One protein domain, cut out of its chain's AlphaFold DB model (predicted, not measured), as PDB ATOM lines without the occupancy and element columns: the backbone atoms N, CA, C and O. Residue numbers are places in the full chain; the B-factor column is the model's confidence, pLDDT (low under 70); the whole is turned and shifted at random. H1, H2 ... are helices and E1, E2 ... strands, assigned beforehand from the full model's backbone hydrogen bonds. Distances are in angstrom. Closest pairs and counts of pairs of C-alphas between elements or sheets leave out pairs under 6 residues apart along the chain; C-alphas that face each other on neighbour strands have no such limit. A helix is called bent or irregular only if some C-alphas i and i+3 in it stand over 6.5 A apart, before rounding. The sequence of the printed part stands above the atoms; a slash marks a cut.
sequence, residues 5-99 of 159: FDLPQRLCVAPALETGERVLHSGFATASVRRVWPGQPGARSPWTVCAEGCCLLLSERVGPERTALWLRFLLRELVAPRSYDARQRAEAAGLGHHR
ATOM      1  N   PHE A   5      97.084  50.712  82.736       86.25
ATOM      2  CA  PHE A   5      98.528  50.813  82.510       86.25
ATOM      3  C   PHE A   5      99.164  49.503  81.997       86.25
ATOM      4  O   PHE A   5     100.306  49.530  81.535       86.25
ATOM      5  N   ASP A   6      98.449  48.371  82.051       84.06
ATOM      6  CA  ASP A   6      98.857  47.084  81.457       84.06
ATOM      7  C   ASP A   6      98.395  46.913  80.007       84.06
ATOM      8  O   ASP A   6      98.842  46.003  79.305       84.06
ATOM      9  N   LEU A   7      97.503  47.781  79.527       83.00
ATOM     10  CA  LEU A   7      97.073  47.737  78.136       83.00
ATOM     11  C   LEU A   7      98.230  48.140  77.209       83.00
ATOM     12  O   LEU A   7      98.947  49.095  77.522       83.00
ATOM     13  N   PRO A   8      98.396  47.484  76.042       80.81
ATOM     14  CA  PRO A   8      99.423  47.853  75.076       80.81
ATOM     15  C   PRO A   8      99.335  49.332  74.681       80.81
ATOM     16  O   PRO A   8      98.381  49.768  74.034       80.81
ATOM     17  N   GLN A   9     100.359  50.099  75.048       90.94
ATOM     18  CA  GLN A   9     100.455  51.520  74.739       90.94
ATOM     19  C   GLN A   9     101.239  51.712  73.440       90.94
ATOM     20  O   GLN A   9     102.420  51.360  73.357       90.94
ATOM     21  N   ARG A  10     100.585  52.272  72.417       94.31
ATOM     22  CA  ARG A  10     101.160  52.417  71.074       94.31
ATOM     23  C   ARG A  10     100.941  53.800  70.474       94.31
ATOM     24  O   ARG A  10      99.894  54.417  70.659       94.31
ATOM     25  N   LEU A  11     101.921  54.241  69.696       96.88
ATOM     26  CA  LEU A  11     101.841  55.403  68.816       96.88
ATOM     27  C   LEU A  11     101.979  54.930  67.373       96.88
ATOM     28  O   LEU A  11     102.842  54.103  67.090       96.88
ATOM     29  N   CYS A  12     101.161  55.456  66.470       97.06
ATOM     30  CA  CYS A  12     101.203  55.117  65.052       97.06
ATOM     31  C   CYS A  12     102.300  55.918  64.347       97.06
ATOM     32  O   CYS A  12     102.458  57.105  64.628       97.06
ATOM     33  N   VAL A  13     103.009  55.283  63.417       96.50
ATOM     34  CA  VAL A  13     104.067  55.879  62.591       96.50
ATOM     35  C   VAL A  13     103.677  55.767  61.118       96.50
ATOM     36  O   VAL A  13     103.288  54.690  60.666       96.50
ATOM     37  N   ALA A  14     103.753  56.873  60.378       95.44
ATOM     38  CA  ALA A  14     103.391  56.932  58.964       95.44
ATOM     39  C   ALA A  14     104.334  57.855  58.162       95.44
ATOM     40  O   ALA A  14     104.447  59.027  58.523       95.44
ATOM     41  N   PRO A  15     104.954  57.388  57.060       95.12
ATOM     42  CA  PRO A  15     105.040  55.988  56.621       95.12
ATOM     43  C   PRO A  15     105.724  55.096  57.670       95.12
ATOM     44  O   PRO A  15     106.318  55.604  58.619       95.12
ATOM     45  N   ALA A  16     105.606  53.774  57.529       95.94
ATOM     46  CA  ALA A  16     106.263  52.830  58.434       95.94
ATOM     47  C   ALA A  16     107.794  52.987  58.389       95.94
ATOM     48  O   ALA A  16     108.347  53.309  57.340       95.94
ATOM     49  N   LEU A  17     108.453  52.747  59.525       94.19
ATOM     50  CA  LEU A  17     109.912  52.779  59.634       94.19
ATOM     51  C   LEU A  17     110.552  51.665  58.802       94.19
ATOM     52  O   LEU A  17     110.166  50.493  58.893       94.19
ATOM     53  N   GLU A  18     111.592  52.017  58.059       93.69
ATOM     54  CA  GLU A  18     112.388  51.078  57.286       93.69
ATOM     55  C   GLU A  18     113.285  50.212  58.184       93.69
ATOM     56  O   GLU A  18     113.435  50.418  59.390       93.69
ATOM     57  N   THR A  19     113.906  49.181  57.608       91.88
ATOM     58  CA  THR A  19     114.739  48.227  58.360       91.88
ATOM     59  C   THR A  19     115.894  48.897  59.107       91.88
ATOM     60  O   THR A  19     116.106  48.580  60.277       91.88
ATOM     61  N   GLY A  20     116.615  49.828  58.475       90.06
ATOM     62  CA  GLY A  20     117.731  50.533  59.120       90.06
ATOM     63  C   GLY A  20     117.278  51.361  60.325       90.06
ATOM     64  O   GLY A  20     117.881  51.301  61.398       90.06
ATOM     65  N   GLU A  21     116.148  52.045  60.182       92.81
ATOM     66  CA  GLU A  21     115.543  52.869  61.229       92.81
ATOM     67  C   GLU A  21     115.067  52.009  62.403       92.81
ATOM     68  O   GLU A  21     115.353  52.309  63.565       92.81
ATOM     69  N   ARG A  22     114.418  50.872  62.112       92.56
ATOM     70  CA  ARG A  22     114.013  49.885  63.124       92.56
ATOM     71  C   ARG A  22     115.206  49.354  63.919       92.56
ATOM     72  O   ARG A  22     115.109  49.230  65.144       92.56
ATOM     73  N   VAL A  23     116.326  49.060  63.255       91.06
ATOM     74  CA  VAL A  23     117.558  48.586  63.910       91.06
ATOM     75  C   VAL A  23     118.130  49.659  64.835       91.06
ATOM     76  O   VAL A  23     118.419  49.364  65.996       91.06
ATOM     77  N   LEU A  24     118.226  50.907  64.369       90.38
ATOM     78  CA  LEU A  24     118.702  52.026  65.184       90.38
ATOM     79  C   LEU A  24     117.821  52.235  66.425       90.38
ATOM     80  O   LEU A  24     118.329  52.292  67.548       90.38
ATOM     81  N   HIS A  25     116.499  52.291  66.242       90.56
ATOM     82  CA  HIS A  25     115.546  52.431  67.342       90.56
ATOM     83  C   HIS A  25     115.671  51.291  68.363       90.56
ATOM     84  O   HIS A  25     115.707  51.536  69.572       90.56
ATOM     85  N   SER A  26     115.797  50.053  67.885       89.25
ATOM     86  CA  SER A  26     116.006  48.881  68.741       89.25
ATOM     87  C   SER A  26     117.326  48.967  69.513       89.25
ATOM     88  O   SER A  26     117.397  48.562  70.675       89.25
ATOM     89  N   GLY A  27     118.364  49.556  68.914       90.31
ATOM     90  CA  GLY A  27     119.649  49.798  69.565       90.31
ATOM     91  C   GLY A  27     119.578  50.774  70.745       90.31
ATOM     92  O   GLY A  27     120.279  50.591  71.745       90.31
ATOM     93  N   PHE A  28     118.687  51.771  70.698       92.12
ATOM     94  CA  PHE A  28     118.437  52.645  71.850       92.12
ATOM     95  C   PHE A  28     117.716  51.920  72.992       92.12
ATOM     96  O   PHE A  28     117.986  52.208  74.162       92.12
ATOM     97  N   ALA A  29     116.820  50.979  72.675       89.94
ATOM     98  CA  ALA A  29     116.084  50.197  73.669       89.94
ATOM     99  C   ALA A  29     116.966  49.142  74.361       89.94
ATOM    100  O   ALA A  29     116.918  48.986  75.579       89.94
ATOM    101  N   THR A  30     117.845  48.471  73.612       88.12
ATOM    102  CA  THR A  30     118.825  47.512  74.166       88.12
ATOM    103  C   THR A  30     120.068  48.189  74.738       88.12
ATOM    104  O   THR A  30     120.864  47.563  75.435       88.12
ATOM    105  N   ALA A  31     120.217  49.491  74.487       81.88
ATOM    106  CA  ALA A  31     121.353  50.300  74.894       81.88
ATOM    107  C   ALA A  31     122.696  49.860  74.281       81.88
ATOM    108  O   ALA A  31     123.747  50.165  74.852       81.88
ATOM    109  N   SER A  32     122.660  49.181  73.129       82.00
ATOM    110  CA  SER A  32     123.826  48.978  72.259       82.00
ATOM    111  C   SER A  32     124.257  50.282  71.580       82.00
ATOM    112  O   SER A  32     125.423  50.455  71.241       82.00
ATOM    113  N   VAL A  33     123.327  51.232  71.452       76.50
ATOM    114  CA  VAL A  33     123.551  52.570  70.911       76.50
ATOM    115  C   VAL A  33     123.481  53.581  72.061       76.50
ATOM    116  O   VAL A  33     122.398  53.973  72.505       76.50
ATOM    117  N   ARG A  34     124.638  53.997  72.595       76.44
ATOM    118  CA  ARG A  34     124.739  54.943  73.724       76.44
ATOM    119  C   ARG A  34     125.608  56.142  73.387       76.44
ATOM    120  O   ARG A  34     126.754  55.977  72.998       76.44
ATOM    121  N   ARG A  35     125.077  57.336  73.670       80.25
ATOM    122  CA  ARG A  35     125.778  58.627  73.557       80.25
ATOM    123  C   ARG A  35     126.359  58.893  72.161       80.25
ATOM    124  O   ARG A  35     127.338  59.618  72.043       80.25
ATOM    125  N   VAL A  36     125.762  58.312  71.122       82.81
ATOM    126  CA  VAL A  36     126.210  58.503  69.732       82.81
ATOM    127  C   VAL A  36     125.492  59.663  69.052       82.81
ATOM    128  O   VAL A  36     125.982  60.184  68.057       82.81
ATOM    129  N   TRP A  37     124.331  60.068  69.582       85.50
ATOM    130  CA  TRP A  37     123.533  61.154  69.028       85.50
ATOM    131  C   TRP A  37     123.530  62.362  69.975       85.50
ATOM    132  O   TRP A  37     123.320  62.188  71.183       85.50
ATOM    133  N   PRO A  38     123.732  63.593  69.475       87.38
ATOM    134  CA  PRO A  38     123.646  64.795  70.299       87.38
ATOM    135  C   PRO A  38     122.307  64.889  71.040       87.38
ATOM    136  O   PRO A  38     121.242  64.725  70.452       87.38
ATOM    137  N   GLY A  39     122.351  65.136  72.351       89.06
ATOM    138  CA  GLY A  39     121.141  65.219  73.176       89.06
ATOM    139  C   GLY A  39     120.463  63.876  73.472       89.06
ATOM    140  O   GLY A  39     119.367  63.872  74.033       89.06
ATOM    141  N   GLN A  40     121.097  62.742  73.138       92.44
ATOM    142  CA  GLN A  40     120.591  61.416  73.486       92.44
ATOM    143  C   GLN A  40     120.429  61.277  75.012       92.44
ATOM    144  O   GLN A  40     121.405  61.456  75.750       92.44
ATOM    145  N   PRO A  41     119.240  60.891  75.511       92.88
ATOM    146  CA  PRO A  41     119.054  60.622  76.931       92.88
ATOM    147  C   PRO A  41     119.947  59.466  77.422       92.88
ATOM    148  O   PRO A  41     120.213  58.501  76.705       92.88
ATOM    149  N   GLY A  42     120.436  59.553  78.664       84.38
ATOM    150  CA  GLY A  42     121.541  58.703  79.138       84.38
ATOM    151  C   GLY A  42     121.210  57.233  79.450       84.38
ATOM    152  O   GLY A  42     122.093  56.378  79.369       84.38
ATOM    153  N   ALA A  43     119.968  56.920  79.820       83.56
ATOM    154  CA  ALA A  43     119.508  55.554  80.113       83.56
ATOM    155  C   ALA A  43     118.747  54.975  78.916       83.56
ATOM    156  O   ALA A  43     118.210  55.761  78.158       83.56
ATOM    157  N   ARG A  44     118.626  53.646  78.763       91.44
ATOM    158  CA  ARG A  44     117.962  53.005  77.599       91.44
ATOM    159  C   ARG A  44     116.581  53.588  77.255       91.44
ATOM    160  O   ARG A  44     115.849  54.002  78.161       91.44
ATOM    161  N   SER A  45     116.225  53.596  75.976       94.12
ATOM    162  CA  SER A  45     114.889  54.004  75.527       94.12
ATOM    163  C   SER A  45     113.831  53.027  76.053       94.12
ATOM    164  O   SER A  45     114.011  51.823  75.890       94.12
ATOM    165  N   PRO A  46     112.722  53.501  76.653       94.44
ATOM    166  CA  PRO A  46     111.574  52.652  76.975       94.44
ATOM    167  C   PRO A  46     110.670  52.400  75.753       94.44
ATOM    168  O   PRO A  46     109.675  51.686  75.858       94.44
ATOM    169  N   TRP A  47     110.987  53.012  74.609       95.12
ATOM    170  CA  TRP A  47     110.256  52.860  73.357       95.12
ATOM    171  C   TRP A  47     110.945  51.850  72.451       95.12
ATOM    172  O   TRP A  47     112.142  51.976  72.179       95.12
ATOM    173  N   THR A  48     110.160  50.913  71.939       93.75
ATOM    174  CA  THR A  48     110.540  49.945  70.903       93.75
ATOM    175  C   THR A  48     109.693  50.161  69.656       93.75
ATOM    176  O   THR A  48     108.706  50.896  69.689       93.75
ATOM    177  N   VAL A  49     110.083  49.546  68.543       94.00
ATOM    178  CA  VAL A  49     109.304  49.565  67.299       94.00
ATOM    179  C   VAL A  49     108.691  48.187  67.093       94.00
ATOM    180  O   VAL A  49     109.342  47.180  67.372       94.00
ATOM    181  N   CYS A  50     107.451  48.128  66.607       93.88
ATOM    182  CA  CYS A  50     106.858  46.857  66.198       93.88
ATOM    183  C   CYS A  50     107.593  46.246  64.992       93.88
ATOM    184  O   CYS A  50     108.352  46.920  64.286       93.88
ATOM    185  N   ALA A  51     107.346  44.963  64.726       92.19
ATOM    186  CA  ALA A  51     108.001  44.247  63.635       92.19
ATOM    187  C   ALA A  51     107.724  44.891  62.266       92.19
ATOM    188  O   ALA A  51     108.590  44.878  61.402       92.19
ATOM    189  N   GLU A  52     106.570  45.515  62.076       94.44
ATOM    190  CA  GLU A  52     106.143  46.131  60.819       94.44
ATOM    191  C   GLU A  52     106.626  47.581  60.655       94.44
ATOM    192  O   GLU A  52     106.407  48.180  59.609       94.44
ATOM    193  N   GLY A  53     107.245  48.185  61.678       95.12
ATOM    194  CA  GLY A  53     107.707  49.579  61.622       95.12
ATOM    195  C   GLY A  53     106.607  50.638  61.760       95.12
ATOM    196  O   GLY A  53     106.908  51.829  61.792       95.12
ATOM    197  N   CYS A  54     105.338  50.241  61.858       96.50
ATOM    198  CA  CYS A  54     104.198  51.160  61.863       96.50
ATOM    199  C   CYS A  54     103.789  51.648  63.261       96.50
ATOM    200  O   CYS A  54     102.878  52.470  63.377       96.50
ATOM    201  N   CYS A  55     104.421  51.154  64.332       95.75
ATOM    202  CA  CYS A  55     104.110  51.556  65.700       95.75
ATOM    203  C   CYS A  55     105.357  51.711  66.574       95.75
ATOM    204  O   CYS A  55     106.245  50.857  66.555       95.75
ATOM    205  N   LEU A  56     105.359  52.747  67.417       95.94
ATOM    206  CA  LEU A  56     106.206  52.818  68.607       95.94
ATOM    207  C   LEU A  56     105.439  52.240  69.796       95.94
ATOM    208  O   LEU A  56     104.305  52.643  70.057       95.94
ATOM    209  N   LEU A  57     106.063  51.317  70.518       95.00
ATOM    210  CA  LEU A  57     105.493  50.603  71.654       95.00
ATOM    211  C   LEU A  57     106.233  50.999  72.930       95.00
ATOM    212  O   LEU A  57     107.467  51.007  72.953       95.00
ATOM    213  N   LEU A  58     105.493  51.289  73.999       93.19
ATOM    214  CA  LEU A  58     106.085  51.450  75.327       93.19
ATOM    215  C   LEU A  58     106.350  50.056  75.914       93.19
ATOM    216  O   LEU A  58     105.417  49.377  76.334       93.19
ATOM    217  N   SER A  59     107.607  49.610  75.904       86.12
ATOM    218  CA  SER A  59     107.984  48.240  76.291       86.12
ATOM    219  C   SER A  59     108.338  48.088  77.767       86.12
ATOM    220  O   SER A  59     108.459  46.970  78.258       86.12
ATOM    221  N   GLU A  60     108.552  49.197  78.476       81.94
ATOM    222  CA  GLU A  60     108.948  49.193  79.881       81.94
ATOM    223  C   GLU A  60     108.159  50.225  80.678       81.94
ATOM    224  O   GLU A  60     108.007  51.375  80.259       81.94
ATOM    225  N   ARG A  61     107.724  49.832  81.879       81.81
ATOM    226  CA  ARG A  61     107.163  50.757  82.865       81.81
ATOM    227  C   ARG A  61     108.299  51.584  83.467       81.81
ATOM    228  O   ARG A  61     108.974  51.158  84.400       81.81
ATOM    229  N   VAL A  62     108.519  52.771  82.909       85.50
ATOM    230  CA  VAL A  62     109.392  53.799  83.489       85.50
ATOM    231  C   VAL A  62     108.590  55.066  83.763       85.50
ATOM    232  O   VAL A  62     107.541  55.286  83.159       85.50
ATOM    233  N   GLY A  63     109.095  55.905  84.672       88.44
ATOM    234  CA  GLY A  63     108.429  57.149  85.055       88.44
ATOM    235  C   GLY A  63     108.128  58.077  83.864       88.44
ATOM    236  O   GLY A  63     108.815  58.014  82.830       88.44
ATOM    237  N   PRO A  64     107.108  58.939  83.992       90.88
ATOM    238  CA  PRO A  64     106.596  59.765  82.904       90.88
ATOM    239  C   PRO A  64     107.651  60.707  82.329       90.88
ATOM    240  O   PRO A  64     107.736  60.846  81.109       90.88
ATOM    241  N   GLU A  65     108.529  61.256  83.167       90.75
ATOM    242  CA  GLU A  65     109.585  62.182  82.756       90.75
ATOM    243  C   GLU A  65     110.542  61.507  81.773       90.75
ATOM    244  O   GLU A  65     110.857  62.050  80.712       90.75
ATOM    245  N   ARG A  66     110.977  60.282  82.090       91.94
ATOM    246  CA  ARG A  66     111.887  59.516  81.233       91.94
ATOM    247  C   ARG A  66     111.199  59.075  79.948       91.94
ATOM    248  O   ARG A  66     111.807  59.163  78.880       91.94
ATOM    249  N   THR A  67     109.953  58.617  80.047       94.38
ATOM    250  CA  THR A  67     109.151  58.207  78.891       94.38
ATOM    251  C   THR A  67     108.980  59.367  77.909       94.38
ATOM    252  O   THR A  67     109.264  59.218  76.715       94.38
ATOM    253  N   ALA A  68     108.601  60.544  78.409       95.25
ATOM    254  CA  ALA A  68     108.406  61.744  77.609       95.25
ATOM    255  C   ALA A  68     109.721  62.319  77.065       95.25
ATOM    256  O   ALA A  68     109.767  62.743  75.910       95.25
ATOM    257  N   LEU A  69     110.798  62.325  77.861       95.31
ATOM    258  CA  LEU A  69     112.123  62.784  77.430       95.31
ATOM    259  C   LEU A  69     112.622  61.980  76.226       95.31
ATOM    260  O   LEU A  69     113.004  62.565  75.212       95.31
ATOM    261  N   TRP A  70     112.559  60.650  76.313       95.94
ATOM    262  CA  TRP A  70     112.926  59.777  75.201       95.94
ATOM    263  C   TRP A  70     112.037  59.989  73.984       95.94
ATOM    264  O   TRP A  70     112.554  60.140  72.881       95.94
ATOM    265  N   LEU A  71     110.717  60.070  74.167       96.12
ATOM    266  CA  LEU A  71     109.802  60.282  73.049       96.12
ATOM    267  C   LEU A  71     110.088  61.605  72.326       96.12
ATOM    268  O   LEU A  71     110.133  61.650  71.102       96.12
ATOM    269  N   ARG A  72     110.336  62.688  73.072       96.19
ATOM    270  CA  ARG A  72     110.712  63.983  72.488       96.19
ATOM    271  C   ARG A  72     112.008  63.896  71.697       96.19
ATOM    272  O   ARG A  72     112.062  64.478  70.619       96.19
ATOM    273  N   PHE A  73     113.018  63.211  72.226       95.25
ATOM    274  CA  PHE A  73     114.282  62.994  71.527       95.25
ATOM    275  C   PHE A  73     114.051  62.240  70.210       95.25
ATOM    276  O   PHE A  73     114.367  62.774  69.153       95.25
ATOM    277  N   LEU A  74     113.401  61.070  70.257       94.94
ATOM    278  CA  LEU A  74     113.129  60.252  69.070       94.94
ATOM    279  C   LEU A  74     112.389  61.053  67.990       94.94
ATOM    280  O   LEU A  74     112.779  61.036  66.827       94.94
ATOM    281  N   LEU A  75     111.353  61.806  68.370       94.94
ATOM    282  CA  LEU A  75     110.578  62.590  67.410       94.94
ATOM    283  C   LEU A  75     111.353  63.783  66.844       94.94
ATOM    284  O   LEU A  75     111.240  64.057  65.657       94.94
ATOM    285  N   ARG A  76     112.119  64.507  67.668       93.38
ATOM    286  CA  ARG A  76     112.789  65.751  67.248       93.38
ATOM    287  C   ARG A  76     114.110  65.538  66.528       93.38
ATOM    288  O   ARG A  76     114.518  66.436  65.800       93.38
ATOM    289  N   GLU A  77     114.766  64.413  66.767       92.31
ATOM    290  CA  GLU A  77     116.100  64.150  66.235       92.31
ATOM    291  C   GLU A  77     116.105  63.095  65.134       92.31
ATOM    292  O   GLU A  77     116.955  63.171  64.257       92.31
ATOM    293  N   LEU A  78     115.176  62.132  65.163       88.69
ATOM    294  CA  LEU A  78     115.266  60.944  64.311       88.69
ATOM    295  C   LEU A  78     114.063  60.798  63.389       88.69
ATOM    296  O   LEU A  78     114.224  60.686  62.188       88.69
ATOM    297  N   VAL A  79     112.854  60.801  63.950       88.50
ATOM    298  CA  VAL A  79     111.651  60.365  63.228       88.50
ATOM    299  C   VAL A  79     111.003  61.507  62.445       88.50
ATOM    300  O   VAL A  79     110.565  61.316  61.315       88.50
ATOM    301  N   ALA A  80     110.940  62.696  63.049       87.38
ATOM    302  CA  ALA A  80     110.299  63.882  62.485       87.38
ATOM    303  C   ALA A  80     111.093  65.166  62.816       87.38
ATOM    304  O   ALA A  80     110.562  66.084  63.464       87.38
ATOM    305  N   PRO A  81     112.382  65.232  62.437       89.06
ATOM    306  CA  PRO A  81     113.267  66.318  62.814       89.06
ATOM    307  C   PRO A  81     112.785  67.668  62.284       89.06
ATOM    308  O   PRO A  81     112.348  67.804  61.142       89.06
ATOM    309  N   ARG A  82     112.852  68.697  63.139       85.50
ATOM    310  CA  ARG A  82     112.295  70.029  62.825       85.50
ATOM    311  C   ARG A  82     113.329  71.141  62.763       85.50
ATOM    312  O   ARG A  82     113.130  72.092  62.012       85.50
ATOM    313  N   SER A  83     114.400  71.062  63.552       89.81
ATOM    314  CA  SER A  83     115.495  72.027  63.430       89.81
ATOM    315  C   SER A  83     116.315  71.720  62.179       89.81
ATOM    316  O   SER A  83     116.280  70.606  61.653       89.81
ATOM    317  N   TYR A  84     117.027  72.721  61.666       91.88
ATOM    318  CA  TYR A  84     117.925  72.525  60.533       91.88
ATOM    319  C   TYR A  84     118.994  71.471  60.852       91.88
ATOM    320  O   TYR A  84     119.101  70.484  60.130       91.88
ATOM    321  N   ASP A  85     119.681  71.606  61.989       92.25
ATOM    322  CA  ASP A  85     120.759  70.686  62.363       92.25
ATOM    323  C   ASP A  85     120.265  69.255  62.595       92.25
ATOM    324  O   ASP A  85     120.940  68.302  62.215       92.25
ATOM    325  N   ALA A  86     119.084  69.087  63.204       91.19
ATOM    326  CA  ALA A  86     118.500  67.760  63.384       91.19
ATOM    327  C   ALA A  86     118.127  67.137  62.038       91.19
ATOM    328  O   ALA A  86     118.401  65.962  61.831       91.19
ATOM    329  N   ARG A  87     117.561  67.919  61.106       92.56
ATOM    330  CA  ARG A  87     117.258  67.430  59.754       92.56
ATOM    331  C   ARG A  87     118.522  67.008  59.019       92.56
ATOM    332  O   ARG A  87     118.537  65.919  58.476       92.56
ATOM    333  N   GLN A  88     119.582  67.811  59.066       93.62
ATOM    334  CA  GLN A  88     120.856  67.477  58.426       93.62
ATOM    335  C   GLN A  88     121.481  66.199  59.000       93.62
ATOM    336  O   GLN A  88     121.927  65.339  58.247       93.62
ATOM    337  N   ARG A  89     121.479  66.035  60.329       92.31
ATOM    338  CA  ARG A  89     121.971  64.801  60.966       92.31
ATOM    339  C   ARG A  89     121.117  63.585  60.619       92.31
ATOM    340  O   ARG A  89     121.667  62.526  60.339       92.31
ATOM    341  N   ALA A  90     119.796  63.738  60.658       91.38
ATOM    342  CA  ALA A  90     118.857  62.679  60.317       91.38
ATOM    343  C   ALA A  90     119.013  62.259  58.852       91.38
ATOM    344  O   ALA A  90     119.191  61.079  58.583       91.38
ATOM    345  N   GLU A  91     119.056  63.215  57.928       91.31
ATOM    346  CA  GLU A  91     119.237  62.986  56.492       91.31
ATOM    347  C   GLU A  91     120.572  62.293  56.190       91.31
ATOM    348  O   GLU A  91     120.596  61.298  55.469       91.31
ATOM    349  N   ALA A  92     121.670  62.729  56.818       89.62
ATOM    350  CA  ALA A  92     122.972  62.067  56.701       89.62
ATOM    351  C   ALA A  92     122.964  60.612  57.212       89.62
ATOM    352  O   ALA A  92     123.814  59.814  56.818       89.62
ATOM    353  N   ALA A  93     122.009  60.267  58.079       85.25
ATOM    354  CA  ALA A  93     121.776  58.918  58.585       85.25
ATOM    355  C   ALA A  93     120.617  58.183  57.875       85.25
ATOM    356  O   ALA A  93     120.306  57.057  58.260       85.25
ATOM    357  N   GLY A  94     119.984  58.793  56.863       87.00
ATOM    358  CA  GLY A  94     118.836  58.231  56.144       87.00
ATOM    359  C   GLY A  94     117.539  58.162  56.961       87.00
ATOM    360  O   GLY A  94     116.798  57.197  56.824       87.00
ATOM    361  N   LEU A  95     117.290  59.140  57.837       89.81
ATOM    362  CA  LEU A  95     116.151  59.199  58.763       89.81
ATOM    363  C   LEU A  95     115.275  60.443  58.521       89.81
ATOM    364  O   LEU A  95     115.722  61.436  57.947       89.81
ATOM    365  N   GLY A  96     114.074  60.458  59.112       83.44
ATOM    366  CA  GLY A  96     113.355  61.709  59.407       83.44
ATOM    367  C   GLY A  96     112.126  62.011  58.559       83.44
ATOM    368  O   GLY A  96     111.674  63.158  58.518       83.44
ATOM    369  N   HIS A  97     111.561  61.002  57.904       87.62
ATOM    370  CA  HIS A  97     110.477  61.179  56.938       87.62
ATOM    371  C   HIS A  97     109.111  60.714  57.451       87.62
ATOM    372  O   HIS A  97     108.220  60.446  56.648       87.62
ATOM    373  N   HIS A  98     108.914  60.653  58.774       93.88
ATOM    374  CA  HIS A  98     107.710  60.072  59.367       93.88
ATOM    375  C   HIS A  98     106.911  61.062  60.204       93.88
ATOM    376  O   HIS A  98     107.408  62.002  60.827       93.88
ATOM    377  N   ARG A  99     105.619  60.780  60.279       94.56
ATOM    378  CA  ARG A  99     104.673  61.373  61.205       94.56
ATOM    379  C   ARG A  99     104.354  60.367  62.297       94.56
ATOM    380  O   ARG A  99     104.162  59.186  62.015       94.56
TER     381      ARG A  99
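AT A GLANCE: This is residues 5 to 99 of the 159 residues of an uncharacterized protein of Nocardioides sp. dk4132 (UniProt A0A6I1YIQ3). A small three-stranded antiparallel sheet, E1, E3 and E2, and two helices, H1 and H2, gather loosely round a shared core, with H1 beside the edge strand E2 and H2 closing another side of that core, near both H1 and the sheet. A third helix, H3, is set crosswise at the last residues of H2 and makes one end of the longest axis, while the first printed residues lie toward the other end. The printed part has 95 residues, with three named helices and three named strands in the order E1, H1, E2, E3, H2, H3; the sheet's order is E1, E3, E2. The class is mixed, helices and strands. The whole is compact and rounded, with a radius of gyration of the C-alphas of 12.4 A and spans of 38 by 27 by 22 A.

HOW THE PARTS SIT: The inner strand E3, residues 55 to 58, is antiparallel to the edge strand E1, residues 10 to 14, at 156 degrees between directions; N 11 and O 56 are within hydrogen-bond range at 2.9 A. The other edge strand, E2, residues 47 to 49, forms a hairpin with E3 and is antiparallel to it at 147 degrees, with N 57 and O 48 2.8 A apart. H1, residues 19 to 30, is on the sheet but only grazes it, with its residues 21 to 30; the closest C-alphas of H1 and E2, those of Ser 26 and Thr 48, are 6.0 A apart. H2, residues 64 to 79, also only grazes the sheet, with its residues 67 to 79; the C-alphas of Trp 47 and Leu 71, the closest of E2 and H2, are 7.4 A apart. H1 and H2 are near each other, with 8 pairs of C-alphas within 10 A. H3, residues 84 to 92, touches H2 at residues 76 to 78 alone, the closest C-alphas being those of Glu 77 and Ala 86 at 5.2 A. H2 and H3 run the same way at a steep tilt of 69 degrees, only just short of about perpendicular. H3 is not on the sheet and is apart from H1. Each O i to N i+4 pair is within hydrogen-bond range in H1 and H3, and 11 of 12 are in H2.

IN THESE COORDINATES: E1 begins at C-alpha 10, (101.160, 52.417, 71.074), and is 13.1 A long; E3 is 9.8 A and E2 is 7.0 A. H2, the longest helix, measures 20.3 A from C-alpha 64 at (106.596, 59.765, 82.904), and is only just irregular, with C-alphas 76 and 79 6.8 A apart. H1 is 16.3 A long. H3 is 12.2 A long and ends at C-alpha 92, (122.972, 62.067, 56.701).

THE WHOLE: The two C-alphas farthest apart, those of Asp 6 and Tyr 84, are 38.1 A from each other. The link from H1 to E2, residues 31 to 46, is long; the other links between named elements are tight. The printed part has no cut. Mean pLDDT of the printed part is 90.5, and no printed residue is under 70.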